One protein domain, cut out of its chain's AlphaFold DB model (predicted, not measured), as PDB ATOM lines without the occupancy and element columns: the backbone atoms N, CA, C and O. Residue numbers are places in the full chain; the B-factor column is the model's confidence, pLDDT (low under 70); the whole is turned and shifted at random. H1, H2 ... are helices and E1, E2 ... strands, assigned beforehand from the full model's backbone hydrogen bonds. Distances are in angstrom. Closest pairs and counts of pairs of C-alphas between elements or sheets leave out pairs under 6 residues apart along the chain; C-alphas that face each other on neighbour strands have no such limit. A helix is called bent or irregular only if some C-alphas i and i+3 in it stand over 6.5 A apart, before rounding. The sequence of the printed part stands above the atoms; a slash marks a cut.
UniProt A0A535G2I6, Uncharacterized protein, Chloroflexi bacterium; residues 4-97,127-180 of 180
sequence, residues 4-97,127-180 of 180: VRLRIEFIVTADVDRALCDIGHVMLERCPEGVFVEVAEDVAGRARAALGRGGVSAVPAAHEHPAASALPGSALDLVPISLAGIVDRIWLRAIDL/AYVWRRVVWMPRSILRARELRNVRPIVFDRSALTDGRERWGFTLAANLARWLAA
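AT A GLANCE: This is residues 4 to 97 and 127 to 180 of the 180 residues of an uncharacterized protein of Chloroflexi bacterium (UniProt A0A535G2I6). One strongly twisted sheet of nine strands curls round the short helix H1, with H2 packed on E1, E3 and E4 and H4 over E1, E2 and E3, next to H1. E7, the longest strand, is where the sheet forks: E6 runs along one side of it, while E5 and E9 share the other, and E8 follows beyond E5. The printed part has 148 residues, with four named helices and nine named strands in the order E1 H1 E2 E3 H2 E4 E5 E6 E7 E8 H3 E9 H4; the class is mixed, and the neighbour strands are antiparallel. The whole is compact, with a radius of gyration of the C-alphas of 14.8 A, and rounded, with spans of 39 by 32 by 27 A.

IN THESE COORDINATES: In the sheet, E7 holds residues 127 to 136 and measures 29.0 A from first to last C-alpha, and E6, residues 87 to 95, measures 25.7 A. E2, residues 25 to 31, and E3, residues 34 to 40, measure 20.0 A each. E1, residues 4 to 10, is 19.1 A long and begins at C-alpha 4, at (120.000, 139.678, 122.791). E4 holds residues 56 to 60, E5 residues 71 to 75, E8 residues 149 to 151 and E9 residues 165 to 168. H2, residues 41 to 53, is the longest helix at 19.4 A; it is irregular, with C-alphas 42 and 45 standing 7.4 A apart. H1 holds residues 16 to 23, H3 residues 156 to 159 and H4 residues 173 to 179, whose last C-alpha is at (99.307, 133.572, 124.887).

HOW THE PARTS SIT: The pairing of E7 is staggered. Its residues 127 to 135 pair with E6, where N 91 and O 131 are 2.9 A apart; residues 133 to 136 pair with E5, where N 73 and O 134 are 2.8 A apart; residues 127 to 130 pair with E9, where N 130 and O 165 are 2.8 A apart. E8, an edge strand, pairs with E5, with N 74 and O 150 at 2.8 A. E2 lies on the other side of E6 from E7, with N 28 and O 90 at 2.8 A. E2 and E3 form a hairpin, with N 29 and O 36 at 2.9 A. E1 lies beside E3, with N 6 and O 37 at 2.8 A, and the edge strand E4 lies beside E1, with N 57 and O 9 at 2.8 A. H1 is on the sheet; its closest C-alphas to E6 are those of Cys 21 and Ala 94, 5.0 A apart. H1 and H2 touch at Ala 19 and Ala 50, whose C-alphas are 5.1 A apart, at a shallow tilt of 30 degrees, opposite ways. H2 is on the sheet at a height of 7.5 A. H1 and H4 touch at Asp 17 and Leu 174, with C-alphas 5.7 A apart, and are only just about perpendicular at 72 degrees. H4 is on the sheet, while H2 and H4 are apart. H3 only grazes the sheet with its residues 156 to 159. Every O i to N i+4 pair is within hydrogen-bond range in H1 and H4, 7 of 9 are in H2, and H3 is too short for such a pair.

THE WHOLE: The two C-alphas farthest apart are those of Leu 97 and Ser 139, at 43.8 A. Residues 98 to 126 are not printed, and C-alphas 97 and 127 are 8.3 A apart across this cut. The links from E5 to E6 and from E7 to E8 are long; the latter, residues 137 to 148, lies 16 to 22 A from the mean of the C-alphas. Mean pLDDT of the printed part is 90.0, and residues 63 to 65 are under 70.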
ATOM      1  N   VAL A   4     120.647 139.118 121.607       93.44
ATOM      2  CA  VAL A   4     120.000 139.678 122.791       93.44
ATOM      3  C   VAL A   4     118.675 138.971 122.989       93.44
ATOM      4  O   VAL A   4     117.863 138.863 122.068       93.44
ATOM      5  N   ARG A   5     118.445 138.539 124.226       94.50
ATOM      6  CA  ARG A   5     117.194 137.939 124.666       94.50
ATOM      7  C   ARG A   5     116.337 138.972 125.388       94.50
ATOM      8  O   ARG A   5     116.809 139.722 126.244       94.50
ATOM      9  N   LEU A   6     115.064 139.013 125.022       95.31
ATOM     10  CA  LEU A   6     114.056 139.901 125.576       95.31
ATOM     11  C   LEU A   6     112.946 139.048 126.188       95.31
ATOM     12  O   LEU A   6     112.353 138.233 125.485       95.31
ATOM     13  N   ARG A   7     112.642 139.235 127.472       95.38
ATOM     14  CA  ARG A   7     111.392 138.753 128.064       95.38
ATOM     15  C   ARG A   7     110.251 139.586 127.504       95.38
ATOM     16  O   ARG A   7     110.362 140.814 127.469       95.38
ATOM     17  N   ILE A   8     109.182 138.920 127.086       95.00
ATOM     18  CA  ILE A   8     108.013 139.581 126.529       95.00
ATOM     19  C   ILE A   8     106.751 139.336 127.339       95.00
ATOM     20  O   ILE A   8     106.526 138.241 127.852       95.00
ATOM     21  N   GLU A   9     105.919 140.368 127.423       93.75
ATOM     22  CA  GLU A   9     104.645 140.340 128.142       93.75
ATOM     23  C   GLU A   9     103.583 141.073 127.321       93.75
ATOM     24  O   GLU A   9     103.827 142.167 126.803       93.75
ATOM     25  N   PHE A  10     102.404 140.466 127.170       91.81
ATOM     26  CA  PHE A  10     101.287 141.098 126.474       91.81
ATOM     27  C   PHE A  10     100.700 142.207 127.340       91.81
ATOM     28  O   PHE A  10     100.204 141.948 128.432       91.81
ATOM     29  N   ILE A  11     100.726 143.435 126.826       90.62
ATOM     30  CA  ILE A  11     100.049 144.583 127.440       90.62
ATOM     31  C   ILE A  11      98.616 144.664 126.905       90.62
ATOM     32  O   ILE A  11      97.666 144.903 127.645       90.62
ATOM     33  N   VAL A  12      98.466 144.468 125.595       88.25
ATOM     34  CA  VAL A  12      97.200 144.561 124.867       88.25
ATOM     35  C   VAL A  12      97.203 143.534 123.741       88.25
ATOM     36  O   VAL A  12      98.239 143.247 123.141       88.25
ATOM     37  N   THR A  13      96.034 142.974 123.435       76.69
ATOM     38  CA  THR A  13      95.862 142.129 122.253       76.69
ATOM     39  C   THR A  13      96.000 142.978 120.990       76.69
ATOM     40  O   THR A  13      95.112 143.758 120.656       76.69
ATOM     41  N   ALA A  14      97.118 142.821 120.288       83.31
ATOM     42  CA  ALA A  14      97.395 143.464 119.008       83.31
ATOM     43  C   ALA A  14      98.117 142.488 118.055       83.31
ATOM     44  O   ALA A  14      98.261 141.299 118.351       83.31
ATOM     45  N   ASP A  15      98.519 142.971 116.875       91.06
ATOM     46  CA  ASP A  15      99.087 142.151 115.795       91.06
ATOM     47  C   ASP A  15     100.572 141.818 116.037       91.06
ATOM     48  O   ASP A  15     101.490 142.365 115.416       91.06
ATOM     49  N   VAL A  16     100.809 140.915 116.992       94.06
ATOM     50  CA  VAL A  16     102.152 140.432 117.330       94.06
ATOM     51  C   VAL A  16     102.771 139.604 116.198       94.06
ATOM     52  O   VAL A  16     103.977 139.688 115.983       94.06
ATOM     53  N   ASP A  17     101.983 138.849 115.425       95.50
ATOM     54  CA  ASP A  17     102.497 138.061 114.296       95.50
ATOM     55  C   ASP A  17     103.143 138.987 113.251       95.50
ATOM     56  O   ASP A  17     104.252 138.717 112.770       95.50
ATOM     57  N   ARG A  18     102.489 140.112 112.926       94.62
ATOM     58  CA  ARG A  18     103.052 141.132 112.032       94.62
ATOM     59  C   ARG A  18     104.269 141.814 112.632       94.62
ATOM     60  O   ARG A  18     105.257 141.978 111.916       94.62
ATOM     61  N   ALA A  19     104.236 142.141 113.924       95.44
ATOM     62  CA  ALA A  19     105.390 142.701 114.623       95.44
ATOM     63  C   ALA A  19     106.611 141.770 114.551       95.44
ATOM     64  O   ALA A  19     107.705 142.227 114.242       95.44
ATOM     65  N   LEU A  20     106.433 140.462 114.754       95.94
ATOM     66  CA  LEU A  20     107.508 139.472 114.633       95.94
ATOM     67  C   LEU A  20     108.040 139.376 113.196       95.94
ATOM     68  O   LEU A  20     109.249 139.275 112.989       95.94
ATOM     69  N   CYS A  21     107.163 139.478 112.193       95.00
ATOM     70  CA  CYS A  21     107.581 139.527 110.791       95.00
ATOM     71  C   CYS A  21     108.331 140.819 110.429       95.00
ATOM     72  O   CYS A  21     109.219 140.774 109.582       95.00
ATOM     73  N   ASP A  22     108.010 141.960 111.048       94.00
ATOM     74  CA  ASP A  22     108.744 143.225 110.869       94.00
ATOM     75  C   ASP A  22     110.189 143.155 111.389       94.00
ATOM     76  O   ASP A  22     111.051 143.900 110.922       94.00
ATOM     77  N   ILE A  23     110.468 142.265 112.345       95.38
ATOM     78  CA  ILE A  23     111.822 142.039 112.868       95.38
ATOM     79  C   ILE A  23     112.661 141.228 111.874       95.38
ATOM     80  O   ILE A  23     113.871 141.432 111.766       95.38
ATOM     81  N   GLY A  24     112.021 140.326 111.129       93.38
ATOM     82  CA  GLY A  24     112.668 139.459 110.152       93.38
ATOM     83  C   GLY A  24     113.024 138.104 110.750       93.38
ATOM     84  O   GLY A  24     112.259 137.154 110.605       93.38
ATOM     85  N   HIS A  25     114.182 138.009 111.403       94.81
ATOM     86  CA  HIS A  25     114.676 136.768 112.004       94.81
ATOM     87  C   HIS A  25     114.586 136.829 113.525       94.81
ATOM     88  O   HIS A  25     115.208 137.692 114.145       94.81
ATOM     89  N   VAL A  26     113.846 135.896 114.120       96.00
ATOM     90  CA  VAL A  26     113.700 135.793 115.576       96.00
ATOM     91  C   VAL A  26     113.707 134.335 116.018       96.00
ATOM     92  O   VAL A  26     113.264 133.450 115.283       96.00
ATOM     93  N   MET A  27     114.160 134.080 117.240       95.44
ATOM     94  CA  MET A  27     113.826 132.851 117.954       95.44
ATOM     95  C   MET A  27     112.858 133.201 119.082       95.44
ATOM     96  O   MET A  27     113.147 134.045 119.921       95.44
ATOM     97  N   LEU A  28     111.698 132.560 119.092       95.69
ATOM     98  CA  LEU A  28     110.756 132.595 120.198       95.69
ATOM     99  C   LEU A  28     111.065 131.433 121.132       95.69
ATOM    100  O   LEU A  28     111.325 130.322 120.669       95.69
ATOM    101  N   GLU A  29     110.978 131.669 122.429       93.94
ATOM    102  CA  GLU A  29     111.061 130.624 123.437       93.94
ATOM    103  C   GLU A  29     109.940 130.780 124.451       93.94
ATOM    104  O   GLU A  29     109.623 131.881 124.895       93.94
ATOM    105  N   ARG A  30     109.358 129.651 124.828       92.06
ATOM    106  CA  ARG A  30     108.424 129.534 125.932       92.06
ATOM    107  C   ARG A  30     108.938 128.478 126.894       92.06
ATOM    108  O   ARG A  30     109.199 127.345 126.489       92.06
ATOM    109  N   CYS A  31     109.047 128.845 128.156       90.00
ATOM    110  CA  CYS A  31     109.498 127.984 129.241       90.00
ATOM    111  C   CYS A  31     108.747 128.354 130.535       90.00
ATOM    112  O   CYS A  31     107.982 129.325 130.531       90.00
ATOM    113  N   PRO A  32     108.900 127.592 131.634       86.75
ATOM    114  CA  PRO A  32     108.222 127.888 132.899       86.75
ATOM    115  C   PRO A  32     108.475 129.306 133.430       86.75
ATOM    116  O   PRO A  32     107.612 129.884 134.084       86.75
ATOM    117  N   GLU A  33     109.634 129.883 133.121       87.69
ATOM    118  CA  GLU A  33     110.042 131.212 133.567       87.69
ATOM    119  C   GLU A  33     109.298 132.319 132.808       87.69
ATOM    120  O   GLU A  33     109.149 133.428 133.327       87.69
ATOM    121  N   GLY A  34     108.821 132.050 131.589       90.62
ATOM    122  CA  GLY A  34     108.056 132.993 130.781       90.62
ATOM    123  C   GLY A  34     108.242 132.818 129.276       90.62
ATOM    124  O   GLY A  34     108.609 131.755 128.773       90.62
ATOM    125  N   VAL A  35     107.973 133.901 128.547       93.50
ATOM    126  CA  VAL A  35     108.060 133.949 127.087       93.50
ATOM    127  C   VAL A  35     109.140 134.937 126.674       93.50
ATOM    128  O   VAL A  35     109.254 136.033 127.227       93.50
ATOM    129  N   PHE A  36     109.949 134.540 125.699       94.81
ATOM    130  CA  PHE A  36     111.138 135.266 125.293       94.81
ATOM    131  C   PHE A  36     111.250 135.363 123.777       94.81
ATOM    132  O   PHE A  36     110.832 134.472 123.036       94.81
ATOM    133  N   VAL A  37     111.858 136.455 123.333       95.75
ATOM    134  CA  VAL A  37     112.244 136.709 121.947       95.75
ATOM    135  C   VAL A  37     113.746 136.944 121.923       95.75
ATOM    136  O   VAL A  37     114.256 137.811 122.629       95.75
ATOM    137  N   GLU A  38     114.453 136.194 121.095       95.56
ATOM    138  CA  GLU A  38     115.877 136.361 120.850       95.56
ATOM    139  C   GLU A  38     116.103 136.894 119.436       95.56
ATOM    140  O   GLU A  38     115.539 136.399 118.454       95.56
ATOM    141  N   VAL A  39     116.924 137.937 119.353       95.62
ATOM    142  CA  VAL A  39     117.231 138.693 118.134       95.62
ATOM    143  C   VAL A  39     118.718 139.000 118.071       95.62
ATOM    144  O   VAL A  39     119.410 138.952 119.083       95.62
ATOM    145  N   ALA A  40     119.220 139.343 116.888       94.88
ATOM    146  CA  ALA A  40     120.564 139.893 116.767       94.88
ATOM    147  C   ALA A  40     120.670 141.238 117.517       94.88
ATOM    148  O   ALA A  40     119.714 142.018 117.554       94.88
ATOM    149  N   GLU A  41     121.823 141.493 118.135       93.81
ATOM    150  CA  GLU A  41     122.047 142.672 118.983       93.81
ATOM    151  C   GLU A  41     121.817 143.999 118.241       93.81
ATOM    152  O   GLU A  41     121.149 144.897 118.756       93.81
ATOM    153  N   ASP A  42     122.263 144.089 116.989       94.75
ATOM    154  CA  ASP A  42     122.079 145.239 116.097       94.75
ATOM    155  C   ASP A  42     120.607 145.485 115.706       94.75
ATOM    156  O   ASP A  42     120.232 146.579 115.278       94.75
ATOM    157  N   VAL A  43     119.743 144.483 115.890       95.12
ATOM    158  CA  VAL A  43     118.300 144.555 115.622       95.12
ATOM    159  C   VAL A  43     117.490 144.819 116.898       95.12
ATOM    160  O   VAL A  43     116.326 145.214 116.806       95.12
ATOM    161  N   ALA A  44     118.077 144.687 118.093       94.31
ATOM    162  CA  ALA A  44     117.354 144.712 119.369       94.31
ATOM    163  C   ALA A  44     116.501 145.978 119.580       94.31
ATOM    164  O   ALA A  44     115.349 145.887 120.012       94.31
ATOM    165  N   GLY A  45     117.020 147.160 119.224       94.75
ATOM    166  CA  GLY A  45     116.267 148.418 119.317       94.75
ATOM    167  C   GLY A  45     115.027 148.435 118.414       94.75
ATOM    168  O   GLY A  45     113.927 148.776 118.857       94.75
ATOM    169  N   ARG A  46     115.178 147.985 117.161       95.50
ATOM    170  CA  ARG A  46     114.071 147.856 116.198       95.50
ATOM    171  C   ARG A  46     113.059 146.805 116.649       95.50
ATOM    172  O   ARG A  46     111.859 147.026 116.505       95.50
ATOM    173  N   ALA A  47     113.538 145.702 117.220       95.81
ATOM    174  CA  ALA A  47     112.702 144.626 117.731       95.81
ATOM    175  C   ALA A  47     111.793 145.093 118.870       95.81
ATOM    176  O   ALA A  47     110.586 144.872 118.802       95.81
ATOM    177  N   ARG A  48     112.330 145.823 119.856       96.50
ATOM    178  CA  ARG A  48     111.519 146.412 120.937       96.50
ATOM    179  C   ARG A  48     110.441 147.349 120.399       96.50
ATOM    180  O   ARG A  48     109.291 147.254 120.811       96.50
ATOM    181  N   ALA A  49     110.788 148.211 119.443       95.69
ATOM    182  CA  ALA A  49     109.823 149.123 118.835       95.69
ATOM    183  C   ALA A  49     108.727 148.383 118.045       95.69
ATOM    184  O   ALA A  49     107.561 148.773 118.099       95.69
ATOM    185  N   ALA A  50     109.081 147.322 117.310       95.88
ATOM    186  CA  ALA A  50     108.120 146.493 116.585       95.88
ATOM    187  C   ALA A  50     107.174 145.752 117.539       95.88
ATOM    188  O   ALA A  50     105.960 145.848 117.375       95.88
ATOM    189  N   LEU A  51     107.714 145.090 118.567       95.75
ATOM    190  CA  LEU A  51     106.933 144.394 119.595       95.75
ATOM    191  C   LEU A  51     106.000 145.351 120.348       95.75
ATOM    192  O   LEU A  51     104.826 145.034 120.517       95.75
ATOM    193  N   GLY A  52     106.475 146.552 120.693       95.31
ATOM    194  CA  GLY A  52     105.653 147.585 121.326       95.31
ATOM    195  C   GLY A  52     104.445 147.988 120.472       95.31
ATOM    196  O   GLY A  52     103.332 148.068 120.985       95.31
ATOM    197  N   ARG A  53     104.622 148.152 119.150       93.75
ATOM    198  CA  ARG A  53     103.495 148.365 118.215       93.75
ATOM    199  C   ARG A  53     102.556 147.159 118.137       93.75
ATOM    200  O   ARG A  53     101.362 147.335 117.927       93.75
ATOM    201  N   GLY A  54     103.094 145.956 118.316       93.81
ATOM    202  CA  GLY A  54     102.345 144.705 118.424       93.81
ATOM    203  C   GLY A  54     101.686 144.469 119.788       93.81
ATOM    204  O   GLY A  54     101.187 143.371 120.010       93.81
ATOM    205  N   GLY A  55     101.681 145.456 120.696       93.69
ATOM    206  CA  GLY A  55     101.026 145.360 122.007       93.69
ATOM    207  C   GLY A  55     101.811 144.583 123.064       93.69
ATOM    208  O   GLY A  55     101.239 144.149 124.066       93.69
ATOM    209  N   VAL A  56     103.113 144.396 122.846       95.12
ATOM    210  CA  VAL A  56     103.975 143.541 123.662       95.12
ATOM    211  C   VAL A  56     105.115 144.356 124.274       95.12
ATOM    212  O   VAL A  56     105.882 145.009 123.565       95.12
ATOM    213  N   SER A  57     105.247 144.295 125.600       95.12
ATOM    214  CA  SER A  57     106.425 144.794 126.316       95.12
ATOM    215  C   SER A  57     107.615 143.881 126.050       95.12
ATOM    216  O   SER A  57     107.437 142.669 125.990       95.12
ATOM    217  N   ALA A  58     108.823 144.433 125.917       95.69
ATOM    218  CA  ALA A  58     110.034 143.653 125.669       95.69
ATOM    219  C   ALA A  58     111.223 144.189 126.483       95.69
ATOM    220  O   ALA A  58     111.778 145.247 126.175       95.69
ATOM    221  N   VAL A  59     111.639 143.436 127.501       94.75
ATOM    222  CA  VAL A  59     112.669 143.831 128.478       94.75
ATOM    223  C   VAL A  59     113.875 142.893 128.364       94.75
ATOM    224  O   VAL A  59     113.666 141.691 128.213       94.75
ATOM    225  N   PRO A  60     115.131 143.382 128.414       93.62
ATOM    226  CA  PRO A  60     116.303 142.508 128.466       93.62
ATOM    227  C   PRO A  60     116.172 141.425 129.541       93.62
ATOM    228  O   PRO A  60     115.771 141.717 130.666       93.62
ATOM    229  N   ALA A  61     116.544 140.195 129.204       91.81
ATOM    230  CA  ALA A  61     116.564 139.089 130.150       91.81
ATOM    231  C   ALA A  61     117.788 138.202 129.931       91.81
ATOM    232  O   ALA A  61     118.299 138.090 128.815       91.81
ATOM    233  N   ALA A  62     118.245 137.569 131.011       83.25
ATOM    234  CA  ALA A  62     119.316 136.589 130.946       83.25
ATOM    235  C   ALA A  62     118.881 135.349 130.151       83.25
ATOM    236  O   ALA A  62     117.692 135.038 130.026       83.25
ATOM    237  N   HIS A  63     119.870 134.660 129.591       68.94
ATOM    238  CA  HIS A  63     119.663 133.462 128.797       68.94
ATOM    239  C   HIS A  63     119.811 132.217 129.656       68.94
ATOM    240  O   HIS A  63     120.877 131.975 130.219       68.94
ATOM    241  N   GLU A  64     118.762 131.404 129.697       67.31
ATOM    242  CA  GLU A  64     118.823 130.072 130.279       67.31
ATOM    243  C   GLU A  64     118.707 129.040 129.159       67.31
ATOM    244  O   GLU A  64     117.852 129.115 128.271       67.31
ATOM    245  N   HIS A  65     119.639 128.091 129.154       68.62
ATOM    246  CA  HIS A  65     119.601 126.974 128.226       68.62
ATOM    247  C   HIS A  65     118.674 125.881 128.773       68.62
ATOM    248  O   HIS A  65     118.584 125.716 129.991       68.62
ATOM    249  N   PRO A  66     118.028 125.079 127.902       71.88
ATOM    250  CA  PRO A  66     117.280 123.920 128.353       71.88
ATOM    251  C   PRO A  66     118.221 123.005 129.137       71.88
ATOM    252  O   PRO A  66     119.400 122.879 128.786       71.88
ATOM    253  N   ALA A  67     117.705 122.354 130.179       76.75
ATOM    254  CA  ALA A  67     118.493 121.421 130.974       76.75
ATOM    255  C   ALA A  67     119.181 120.379 130.073       76.75
ATOM    256  O   ALA A  67     118.568 119.853 129.143       76.75
ATOM    257  N   ALA A  68     120.437 120.031 130.373       74.81
ATOM    258  CA  ALA A  68     121.228 119.103 129.554       74.81
ATOM    259  C   ALA A  68     120.585 117.706 129.398       74.81
ATOM    260  O   ALA A  68     120.895 116.974 128.461       74.81
ATOM    261  N   SER A  69     119.683 117.339 130.310       81.50
ATOM    262  CA  SER A  69     118.918 116.088 130.299       81.50
ATOM    263  C   SER A  69     117.636 116.139 129.456       81.50
ATOM    264  O   SER A  69     116.972 115.109 129.302       81.50
ATOM    265  N   ALA A  70     117.258 117.305 128.924       87.50
ATOM    266  CA  ALA A  70     116.051 117.462 128.127       87.50
ATOM    267  C   ALA A  70     116.207 116.801 126.750       87.50
ATOM    268  O   ALA A  70     117.227 116.925 126.073       87.50
ATOM    269  N   LEU A  71     115.160 116.104 126.322       90.62
ATOM    270  CA  LEU A  71     115.108 115.415 125.042       90.62
ATOM    271  C   LEU A  71     114.404 116.304 124.013       90.62
ATOM    272  O   LEU A  71     113.305 116.790 124.290       90.62
ATOM    273  N   PRO A  72     114.996 116.522 122.830       92.31
ATOM    274  CA  PRO A  72     114.370 117.337 121.809       92.31
ATOM    275  C   PRO A  72     113.320 116.557 121.010       92.31
ATOM    276  O   PRO A  72     113.446 115.358 120.753       92.31
ATOM    277  N   GLY A  73     112.304 117.267 120.536       91.81
ATOM    278  CA  GLY A  73     111.302 116.764 119.607       91.81
ATOM    279  C   GLY A  73     110.843 117.840 118.631       91.81
ATOM    280  O   GLY A  73     110.769 119.017 118.974       91.81
ATOM    281  N   SER A  74     110.525 117.448 117.399       91.00
ATOM    282  CA  SER A  74     109.960 118.350 116.393       91.00
ATOM    283  C   SER A  74     108.437 118.347 116.471       91.00
ATOM    284  O   SER A  74     107.810 117.290 116.372       91.00
ATOM    285  N   ALA A  75     107.836 119.527 116.609       90.00
ATOM    286  CA  ALA A  75     106.392 119.711 116.491       90.00
ATOM    287  C   ALA A  75     106.037 120.161 115.065       90.00
ATOM    288  O   ALA A  75     106.764 120.960 114.463       90.00
ATOM    289  N   LEU A  76     104.941 119.628 114.511       87.44
ATOM    290  CA  LEU A  76     104.525 119.889 113.124       87.44
ATOM    291  C   LEU A  76     103.573 121.081 112.961       87.44
ATOM    292  O   LEU A  76     103.407 121.574 111.846       87.44
ATOM    293  N   ASP A  77     102.984 121.552 114.056       91.31
ATOM    294  CA  ASP A  77     102.032 122.659 114.108       91.31
ATOM    295  C   ASP A  77     102.479 123.724 115.133       91.31
ATOM    296  O   ASP A  77     103.487 123.566 115.830       91.31
ATOM    297  N   LEU A  78     101.742 124.835 115.187       93.31
ATOM    298  CA  LEU A  78     101.899 125.893 116.190       93.31
ATOM    299  C   LEU A  78     100.860 125.758 117.315       93.31
ATOM    300  O   LEU A  78     100.554 126.735 117.990       93.31
ATOM    301  N   VAL A  79     100.284 124.564 117.513       91.50
ATOM    302  CA  VAL A  79      99.339 124.345 118.612       91.50
ATOM    303  C   VAL A  79     100.120 124.419 119.928       91.50
ATOM    304  O   VAL A  79     101.138 123.726 120.068       91.50
ATOM    305  N   PRO A  80      99.696 125.256 120.888       88.44
ATOM    306  CA  PRO A  80     100.343 125.328 122.187       88.44
ATOM    307  C   PRO A  80     100.399 123.974 122.888       88.44
ATOM    308  O   PRO A  80      99.450 123.193 122.835       88.44
ATOM    309  N   ILE A  81     101.520 123.705 123.553       89.88
ATOM    310  CA  ILE A  81     101.667 122.539 124.424       89.88
ATOM    311  C   ILE A  81     101.600 123.053 125.856       89.88
ATOM    312  O   ILE A  81     102.523 123.710 126.326       89.88
ATOM    313  N   SER A  82     100.507 122.749 126.546       85.50
ATOM    314  CA  SER A  82     100.298 123.146 127.940       85.50
ATOM    315  C   SER A  82     100.792 122.039 128.875       85.50
ATOM    316  O   SER A  82     100.000 121.329 129.489       85.50
ATOM    317  N   LEU A  83     102.113 121.849 128.940       87.88
ATOM    318  CA  LEU A  83     102.769 120.934 129.881       87.88
ATOM    319  C   LEU A  83     103.877 121.659 130.639       87.88
ATOM    320  O   LEU A  83     104.682 122.370 130.044       87.88
ATOM    321  N   ALA A  84     103.945 121.441 131.949       85.50
ATOM    322  CA  ALA A  84     105.019 121.982 132.769       85.50
ATOM    323  C   ALA A  84     106.373 121.338 132.424       85.50
ATOM    324  O   ALA A  84     106.451 120.164 132.053       85.50
ATOM    325  N   GLY A  85     107.452 122.108 132.585       85.12
ATOM    326  CA  GLY A  85     108.825 121.626 132.409       85.12
ATOM    327  C   GLY A  85     109.281 121.464 130.956       85.12
ATOM    328  O   GLY A  85     110.331 120.867 130.727       85.12
ATOM    329  N   ILE A  86     108.522 121.971 129.978       90.25
ATOM    330  CA  ILE A  86     108.963 122.035 128.578       90.25
ATOM    331  C   ILE A  86     109.668 123.360 128.283       90.25
ATOM    332  O   ILE A  86     109.276 124.404 128.801       90.25
ATOM    333  N   VAL A  87     110.643 123.321 127.377       92.19
ATOM    334  CA  VAL A  87     111.159 124.516 126.699       92.19
ATOM    335  C   VAL A  87     110.809 124.406 125.221       92.19
ATOM    336  O   VAL A  87     111.311 123.534 124.515       92.19
ATOM    337  N   ASP A  88     109.920 125.266 124.746       93.44
ATOM    338  CA  ASP A  88     109.387 125.249 123.387       93.44
ATOM    339  C   ASP A  88     109.964 126.412 122.582       93.44
ATOM    340  O   ASP A  88     109.751 127.579 122.912       93.44
ATOM    341  N   ARG A  89     110.733 126.085 121.543       93.88
ATOM    342  CA  ARG A  89     111.453 127.054 120.717       93.88
ATOM    343  C   ARG A  89     110.913 127.077 119.307       93.88
ATOM    344  O   ARG A  89     110.800 126.031 118.665       93.88
ATOM    345  N   ILE A  90     110.683 128.279 118.791       95.31
ATOM    346  CA  ILE A  90     110.322 128.518 117.399       95.31
ATOM    347  C   ILE A  90     111.353 129.447 116.776       95.31
ATOM    348  O   ILE A  90     111.481 130.596 117.174       95.31
ATOM    349  N   TRP A  91     112.042 128.981 115.745       95.44
ATOM    350  CA  TRP A  91     112.817 129.851 114.869       95.44
ATOM    351  C   TRP A  91     111.890 130.353 113.782       95.44
ATOM    352  O   TRP A  91     111.217 129.549 113.139       95.44
ATOM    353  N   LEU A  92     111.853 131.664 113.597       96.12
ATOM    354  CA  LEU A  92     110.993 132.356 112.655       96.12
ATOM    355  C   LEU A  92     111.852 133.196 111.717       96.12
ATOM    356  O   LEU A  92     112.781 133.887 112.142       96.12
ATOM    357  N   ARG A  93     111.491 133.171 110.438       95.38
ATOM    358  CA  ARG A  93     112.072 134.019 109.409       95.38
ATOM    359  C   ARG A  93     110.968 134.582 108.529       95.38
ATOM    360  O   ARG A  93     110.201 133.826 107.930       95.38
ATOM    361  N   ALA A  94     110.889 135.901 108.443       95.06
ATOM    362  CA  ALA A  94     109.991 136.570 107.517       95.06
ATOM    363  C   ALA A  94     110.363 136.228 106.067       95.06
ATOM    364  O   ALA A  94     111.538 136.085 105.723       95.06
ATOM    365  N   ILE A  95     109.347 136.098 105.220       93.50
ATOM    366  CA  ILE A  95     109.511 135.951 103.779       93.50
ATOM    367  C   ILE A  95     109.125 137.278 103.144       93.50
ATOM    368  O   ILE A  95     108.001 137.752 103.325       93.50
ATOM    369  N   ASP A  96     110.056 137.881 102.410       89.56
ATOM    370  CA  ASP A  96     109.768 139.110 101.684       89.56
ATOM    371  C   ASP A  96     108.812 138.860 100.503       89.56
ATOM    372  O   ASP A  96     108.536 137.727 100.090       89.56
ATOM    373  N   LEU A  97     108.274 139.945  99.944       85.25
ATOM    374  CA  LEU A  97     107.304 139.864  98.855       85.25
ATOM    375  C   LEU A  97     107.905 139.274  97.565       85.25
ATOM    376  O   LEU A  97     107.198 138.602  96.805       85.25
ATOM    377  N   ALA A 127     103.950 136.585 104.918       93.25
ATOM    378  CA  ALA A 127     104.370 135.207 105.052       93.25
ATOM    379  C   ALA A 127     105.623 135.119 105.919       93.25
ATOM    380  O   ALA A 127     106.508 135.975 105.882       93.25
ATOM    381  N   TYR A 128     105.715 134.028 106.657       94.81
ATOM    382  CA  TYR A 128     106.912 133.650 107.378       94.81
ATOM    383  C   TYR A 128     107.124 132.154 107.244       94.81
ATOM    384  O   TYR A 128     106.192 131.385 106.988       94.81
ATOM    385  N   VAL A 129     108.360 131.735 107.447       94.56
ATOM    386  CA  VAL A 129     108.684 130.342 107.681       94.56
ATOM    387  C   VAL A 129     109.118 130.145 109.117       94.56
ATOM    388  O   VAL A 129     109.661 131.048 109.752       94.56
ATOM    389  N   TRP A 130     108.838 128.965 109.639       95.31
ATOM    390  CA  TRP A 130     109.128 128.628 111.011       95.31
ATOM    391  C   TRP A 130     109.550 127.174 111.163       95.31
ATOM    392  O   TRP A 130     109.156 126.289 110.395       95.31
ATOM    393  N   ARG A 131     110.332 126.928 112.208       94.06
ATOM    394  CA  ARG A 131     110.716 125.602 112.690       94.06
ATOM    395  C   ARG A 131     110.501 125.571 114.193       94.06
ATOM    396  O   ARG A 131     110.852 126.532 114.862       94.06
ATOM    397  N   ARG A 132     109.948 124.477 114.718       93.69
ATOM    398  CA  ARG A 132     109.650 124.321 116.148       93.69
ATOM    399  C   ARG A 132     110.350 123.101 116.728       93.69
ATOM    400  O   ARG A 132     110.249 122.010 116.157       93.69
ATOM    401  N   VAL A 133     111.036 123.296 117.848       93.12
ATOM    402  CA  VAL A 133     111.663 122.232 118.637       93.12
ATOM    403  C   VAL A 133     111.235 122.389 120.084       93.12
ATOM    404  O   VAL A 133     111.403 123.447 120.679       93.12
ATOM    405  N   VAL A 134     110.721 121.303 120.641       92.94
ATOM    406  CA  VAL A 134     110.303 121.207 122.033       92.94
ATOM    407  C   VAL A 134     111.336 120.372 122.769       92.94
ATOM    408  O   VAL A 134     111.634 119.254 122.358       92.94
ATOM    409  N   TRP A 135     111.872 120.904 123.854       92.88
ATOM    410  CA  TRP A 135     112.746 120.205 124.783       92.88
ATOM    411  C   TRP A 135     111.914 119.759 125.972       92.88
ATOM    412  O   TRP A 135     111.238 120.575 126.597       92.88
ATOM    413  N   MET A 136     111.932 118.464 126.266       91.50
ATOM    414  CA  MET A 136     111.060 117.870 127.275       91.50
ATOM    415  C   MET A 136     111.820 116.887 128.168       91.50
ATOM    416  O   MET A 136     112.696 116.165 127.680       91.50
ATOM    417  N   PRO A 137     111.496 116.798 129.466       90.38
ATOM    418  CA  PRO A 137     112.033 115.751 130.314       90.38
ATOM    419  C   PRO A 137     111.519 114.382 129.861       90.38
ATOM    420  O   PRO A 137     110.414 114.228 129.337       90.38
ATOM    421  N   ARG A 138     112.320 113.345 130.110       87.94
ATOM    422  CA  ARG A 138     111.978 111.965 129.732       87.94
ATOM    423  C   ARG A 138     110.665 111.478 130.362       87.94
ATOM    424  O   ARG A 138     109.986 110.643 129.767       87.94
ATOM    425  N   SER A 139     110.306 112.005 131.534       89.44
ATOM    426  CA  SER A 139     109.102 111.639 132.290       89.44
ATOM    427  C   SER A 139     107.796 111.934 131.550       89.44
ATOM    428  O   SER A 139     106.828 111.205 131.742       89.44
ATOM    429  N   ILE A 140     107.766 112.949 130.678       89.31
ATOM    430  CA  ILE A 140     106.530 113.398 130.018       89.31
ATOM    431  C   ILE A 140     106.428 112.981 128.549       89.31
ATOM    432  O   ILE A 140     105.430 113.282 127.910       89.31
ATOM    433  N   LEU A 141     107.401 112.237 128.003       84.81
ATOM    434  CA  LEU A 141     107.427 111.836 126.583       84.81
ATOM    435  C   LEU A 141     106.154 111.130 126.089       84.81
ATOM    436  O   LEU A 141     105.866 111.146 124.896       84.81
ATOM    437  N   ARG A 142     105.427 110.460 126.989       86.62
ATOM    438  CA  ARG A 142     104.199 109.713 126.676       86.62
ATOM    439  C   ARG A 142     102.918 110.509 126.947       86.62
ATOM    440  O   ARG A 142     101.831 109.952 126.819       86.62
ATOM    441  N   ALA A 143     103.032 111.778 127.334       90.81
ATOM    442  CA  ALA A 143     101.890 112.646 127.586       90.81
ATOM    443  C   ALA A 143     101.066 112.862 126.304       90.81
ATOM    444  O   ALA A 143     101.601 112.946 125.193       90.81
ATOM    445  N   ARG A 144      99.740 112.959 126.448       89.94
ATOM    446  CA  ARG A 144      98.790 113.043 125.323       89.94
ATOM    447  C   ARG A 144      98.951 114.338 124.520       89.94
ATOM    448  O   ARG A 144      98.663 114.382 123.320       89.94
ATOM    449  N   GLU A 145      99.397 115.391 125.180       89.88
ATOM    450  CA  GLU A 145      99.683 116.713 124.637       89.88
ATOM    451  C   GLU A 145     100.861 116.656 123.650       89.88
ATOM    452  O   GLU A 145     100.899 117.424 122.695       89.88
ATOM    453  N   LEU A 146     101.764 115.678 123.804       88.88
ATOM    454  CA  LEU A 146     102.939 115.481 122.949       88.88
ATOM    455  C   LEU A 146     102.697 114.512 121.783       88.88
ATOM    456  O   LEU A 146     103.626 114.211 121.038       88.88
ATOM    457  N   ARG A 147     101.461 114.046 121.555       85.88
ATOM    458  CA  ARG A 147     101.134 113.071 120.486       85.88
ATOM    459  C   ARG A 147     101.574 113.498 119.074       85.88
ATOM    460  O   ARG A 147     101.877 112.653 118.225       85.88
ATOM    461  N   ASN A 148     101.620 114.810 118.830       86.69
ATOM    462  CA  ASN A 148     102.033 115.411 117.557       86.69
ATOM    463  C   ASN A 148     103.519 115.799 117.526       86.69
ATOM    464  O   ASN A 148     104.010 116.273 116.500       86.69
ATOM    465  N   VAL A 149     104.240 115.595 118.629       90.12
ATOM    466  CA  VAL A 149     105.672 115.856 118.728       90.12
ATOM    467  C   VAL A 149     106.423 114.576 118.384       90.12
ATOM    468  O   VAL A 149     106.122 113.490 118.877       90.12
ATOM    469  N   ARG A 150     107.388 114.685 117.473       88.69
ATOM    470  CA  ARG A 150     108.230 113.569 117.037       88.69
ATOM    471  C   ARG A 150     109.594 113.684 117.715       88.69
ATOM    472  O   ARG A 150     110.295 114.656 117.434       88.69
ATOM    473  N   PRO A 151     109.977 112.745 118.598       86.31
ATOM    474  CA  PRO A 151     111.281 112.772 119.250       86.31
ATOM    475  C   PRO A 151     112.429 112.782 118.236       86.31
ATOM    476  O   PRO A 151     112.404 112.041 117.255       86.31
ATOM    477  N   ILE A 152     113.446 113.598 118.498       86.94
ATOM    478  CA  ILE A 152     114.686 113.652 117.724       86.94
ATOM    479  C   ILE A 152     115.724 112.839 118.502       86.94
ATOM    480  O   ILE A 152     116.297 113.316 119.478       86.94
ATOM    481  N   VAL A 153     115.908 111.572 118.119       77.12
ATOM    482  CA  VAL A 153     116.735 110.618 118.887       77.12
ATOM    483  C   VAL A 153     118.152 110.500 118.324       77.12
ATOM    484  O   VAL A 153     119.115 110.559 119.081       77.12
ATOM    485  N   PHE A 154     118.285 110.359 117.003       72.38
ATOM    486  CA  PHE A 154     119.570 110.059 116.354       72.38
ATOM    487  C   PHE A 154     120.080 111.191 115.462       72.38
ATOM    488  O   PHE A 154     121.284 111.385 115.332       72.38
ATOM    489  N   ASP A 155     119.169 111.969 114.879       78.12
ATOM    490  CA  ASP A 155     119.512 113.016 113.929       78.12
ATOM    491  C   ASP A 155     119.579 114.384 114.612       78.12
ATOM    492  O   ASP A 155     118.615 115.149 114.628       78.12
ATOM    493  N   ARG A 156     120.739 114.708 115.192       76.62
ATOM    494  CA  ARG A 156     120.959 116.042 115.771       76.62
ATOM    495  C   ARG A 156     120.940 117.151 114.718       76.62
ATOM    496  O   ARG A 156     120.647 118.284 115.089       76.62
ATOM    497  N   SER A 157     121.177 116.846 113.437       79.94
ATOM    498  CA  SER A 157     121.058 117.845 112.367       79.94
ATOM    499  C   SER A 157     119.608 118.295 112.174       79.94
ATOM    500  O   SER A 157     119.364 119.446 111.838       79.94
ATOM    501  N   ALA A 158     118.613 117.486 112.557       78.00
ATOM    502  CA  ALA A 158     117.213 117.919 112.584       78.00
ATOM    503  C   ALA A 158     116.948 119.103 113.545       78.00
ATOM    504  O   ALA A 158     115.927 119.789 113.415       78.00
ATOM    505  N   LEU A 159     117.852 119.373 114.502       79.19
ATOM    506  CA  LEU A 159     117.787 120.545 115.384       79.19
ATOM    507  C   LEU A 159     118.204 121.841 114.688       79.19
ATOM    508  O   LEU A 159     117.787 122.909 115.137       79.19
ATOM    509  N   THR A 160     119.012 121.764 113.633       76.50
ATOM    510  CA  THR A 160     119.510 122.912 112.863       76.50
ATOM    511  C   THR A 160     118.785 123.020 111.527       76.50
ATOM    512  O   THR A 160     118.180 124.051 111.239       76.50
ATOM    513  N   ASP A 161     118.724 121.910 110.797       74.69
ATOM    514  CA  ASP A 161     118.308 121.799 109.395       74.69
ATOM    515  C   ASP A 161     116.905 121.194 109.241       74.69
ATOM    516  O   ASP A 161     116.497 120.737 108.170       74.69
ATOM    517  N   GLY A 162     116.137 121.176 110.333       75.12
ATOM    518  CA  GLY A 162     114.762 120.698 110.320       75.12
ATOM    519  C   GLY A 162     113.901 121.446 109.295       75.12
ATOM    520  O   GLY A 162     114.064 122.641 109.052       75.12
ATOM    521  N   ARG A 163     112.929 120.739 108.709       82.38
ATOM    522  CA  ARG A 163     112.066 121.283 107.652       82.38
ATOM    523  C   ARG A 163     111.296 122.522 108.120       82.38
ATOM    524  O   ARG A 163     110.430 122.427 108.991       82.38
ATOM    525  N   GLU A 164     111.546 123.645 107.457       89.81
ATOM    526  CA  GLU A 164     110.771 124.873 107.617       89.81
ATOM    527  C   GLU A 164     109.322 124.696 107.125       89.81
ATOM    528  O   GLU A 164     109.035 124.053 106.104       89.81
ATOM    529  N   ARG A 165     108.384 125.294 107.858       91.06
ATOM    530  CA  ARG A 165     106.954 125.329 107.537       91.06
ATOM    531  C   ARG A 165     106.513 126.762 107.360       91.06
ATOM    532  O   ARG A 165     107.066 127.660 107.962       91.06
ATOM    533  N   TRP A 166     105.512 126.966 106.524       91.75
ATOM    534  CA  TRP A 166     105.007 128.301 106.229       91.75
ATOM    535  C   TRP A 166     103.906 128.683 107.215       91.75
ATOM    536  O   TRP A 166     103.147 127.827 107.676       91.75
ATOM    537  N   GLY A 167     103.810 129.973 107.499       92.38
ATOM    538  CA  GLY A 167     102.721 130.594 108.231       92.38
ATOM    539  C   GLY A 167     102.427 131.987 107.684       92.38
ATOM    540  O   GLY A 167     103.144 132.495 106.818       92.38
ATOM    541  N   PHE A 168     101.332 132.563 108.170       93.12
ATOM    542  CA  PHE A 168     100.815 133.847 107.719       93.12
ATOM    543  C   PHE A 168     100.313 134.658 108.901       93.12
ATOM    544  O   PHE A 168      99.684 134.100 109.802       93.12
ATOM    545  N   THR A 169     100.563 135.961 108.884       94.19
ATOM    546  CA  THR A 169     100.282 136.843 110.023       94.19
ATOM    547  C   THR A 169      98.798 136.949 110.352       94.19
ATOM    548  O   THR A 169      98.423 136.827 111.514       94.19
ATOM    549  N   LEU A 170      97.925 137.008 109.341       92.81
ATOM    550  CA  LEU A 170      96.472 137.055 109.556       92.81
ATOM    551  C   LEU A 170      95.901 135.780 110.196       92.81
ATOM    552  O   LEU A 170      94.755 135.770 110.639       92.81
ATOM    553  N   ALA A 171      96.656 134.677 110.227       91.50
ATOM    554  CA  ALA A 171      96.214 133.471 110.918       91.50
ATOM    555  C   ALA A 171      96.340 133.580 112.449       91.50
ATOM    556  O   ALA A 171      95.720 132.767 113.140       91.50
ATOM    557  N   ALA A 172      97.116 134.541 112.972       92.94
ATOM    558  CA  ALA A 172      97.372 134.752 114.401       92.94
ATOM    559  C   ALA A 172      97.838 133.475 115.132       92.94
ATOM    560  O   ALA A 172      97.447 133.193 116.269       92.94
ATOM    561  N   ASN A 173      98.619 132.634 114.444       93.94
ATOM    562  CA  ASN A 173      99.100 131.378 115.021       93.94
ATOM    563  C   ASN A 173     100.196 131.630 116.054       93.94
ATOM    564  O   ASN A 173     100.255 130.893 117.034       93.94
ATOM    565  N   LEU A 174     101.049 132.641 115.852       94.81
ATOM    566  CA  LEU A 174     102.101 132.972 116.814       94.81
ATOM    567  C   LEU A 174     101.504 133.673 118.035       94.81
ATOM    568  O   LEU A 174     101.904 133.360 119.146       94.81
ATOM    569  N   ALA A 175     100.494 134.524 117.870       93.25
ATOM    570  CA  ALA A 175      99.753 135.114 118.981       93.25
ATOM    571  C   ALA A 175      99.125 134.039 119.886       93.25
ATOM    572  O   ALA A 175      99.352 134.045 121.094       93.25
ATOM    573  N   ARG A 176      98.404 133.063 119.305       92.31
ATOM    574  CA  ARG A 176      97.884 131.895 120.049       92.31
ATOM    575  C   ARG A 176      99.014 131.065 120.661       92.31
ATOM    576  O   ARG A 176      98.908 130.659 121.811       92.31
ATOM    577  N   TRP A 177     100.083 130.889 119.879       93.81
ATOM    578  CA  TRP A 177     101.445 130.525 120.275       93.81
ATOM    579  C   TRP A 177     101.802 130.994 121.679       93.81
ATOM    580  O   TRP A 177     101.994 130.220 122.604       93.81
ATOM    581  N   LEU A 178     101.915 132.315 121.761       92.00
ATOM    582  CA  LEU A 178     102.537 133.091 122.818       92.00
ATOM    583  C   LEU A 178     101.618 133.331 124.021       92.00
ATOM    584  O   LEU A 178     102.140 133.535 125.114       92.00
ATOM    585  N   ALA A 179     100.295 133.283 123.843       87.38
ATOM    586  CA  ALA A 179      99.307 133.572 124.887       87.38
ATOM    587  C   ALA A 179      98.807 132.345 125.676       87.38
ATOM    588  O   ALA A 179      98.079 132.507 126.652       87.38
ATOM    589  N   ALA A 180      99.135 131.131 125.230       84.44
ATOM    590  CA  ALA A 180      98.644 129.883 125.821       84.44
ATOM    591  C   ALA A 180      99.402 129.396 127.059       84.44
ATOM    592  O   ALA A 180     100.476 129.974 127.328       84.44
TER     593      ALA A 180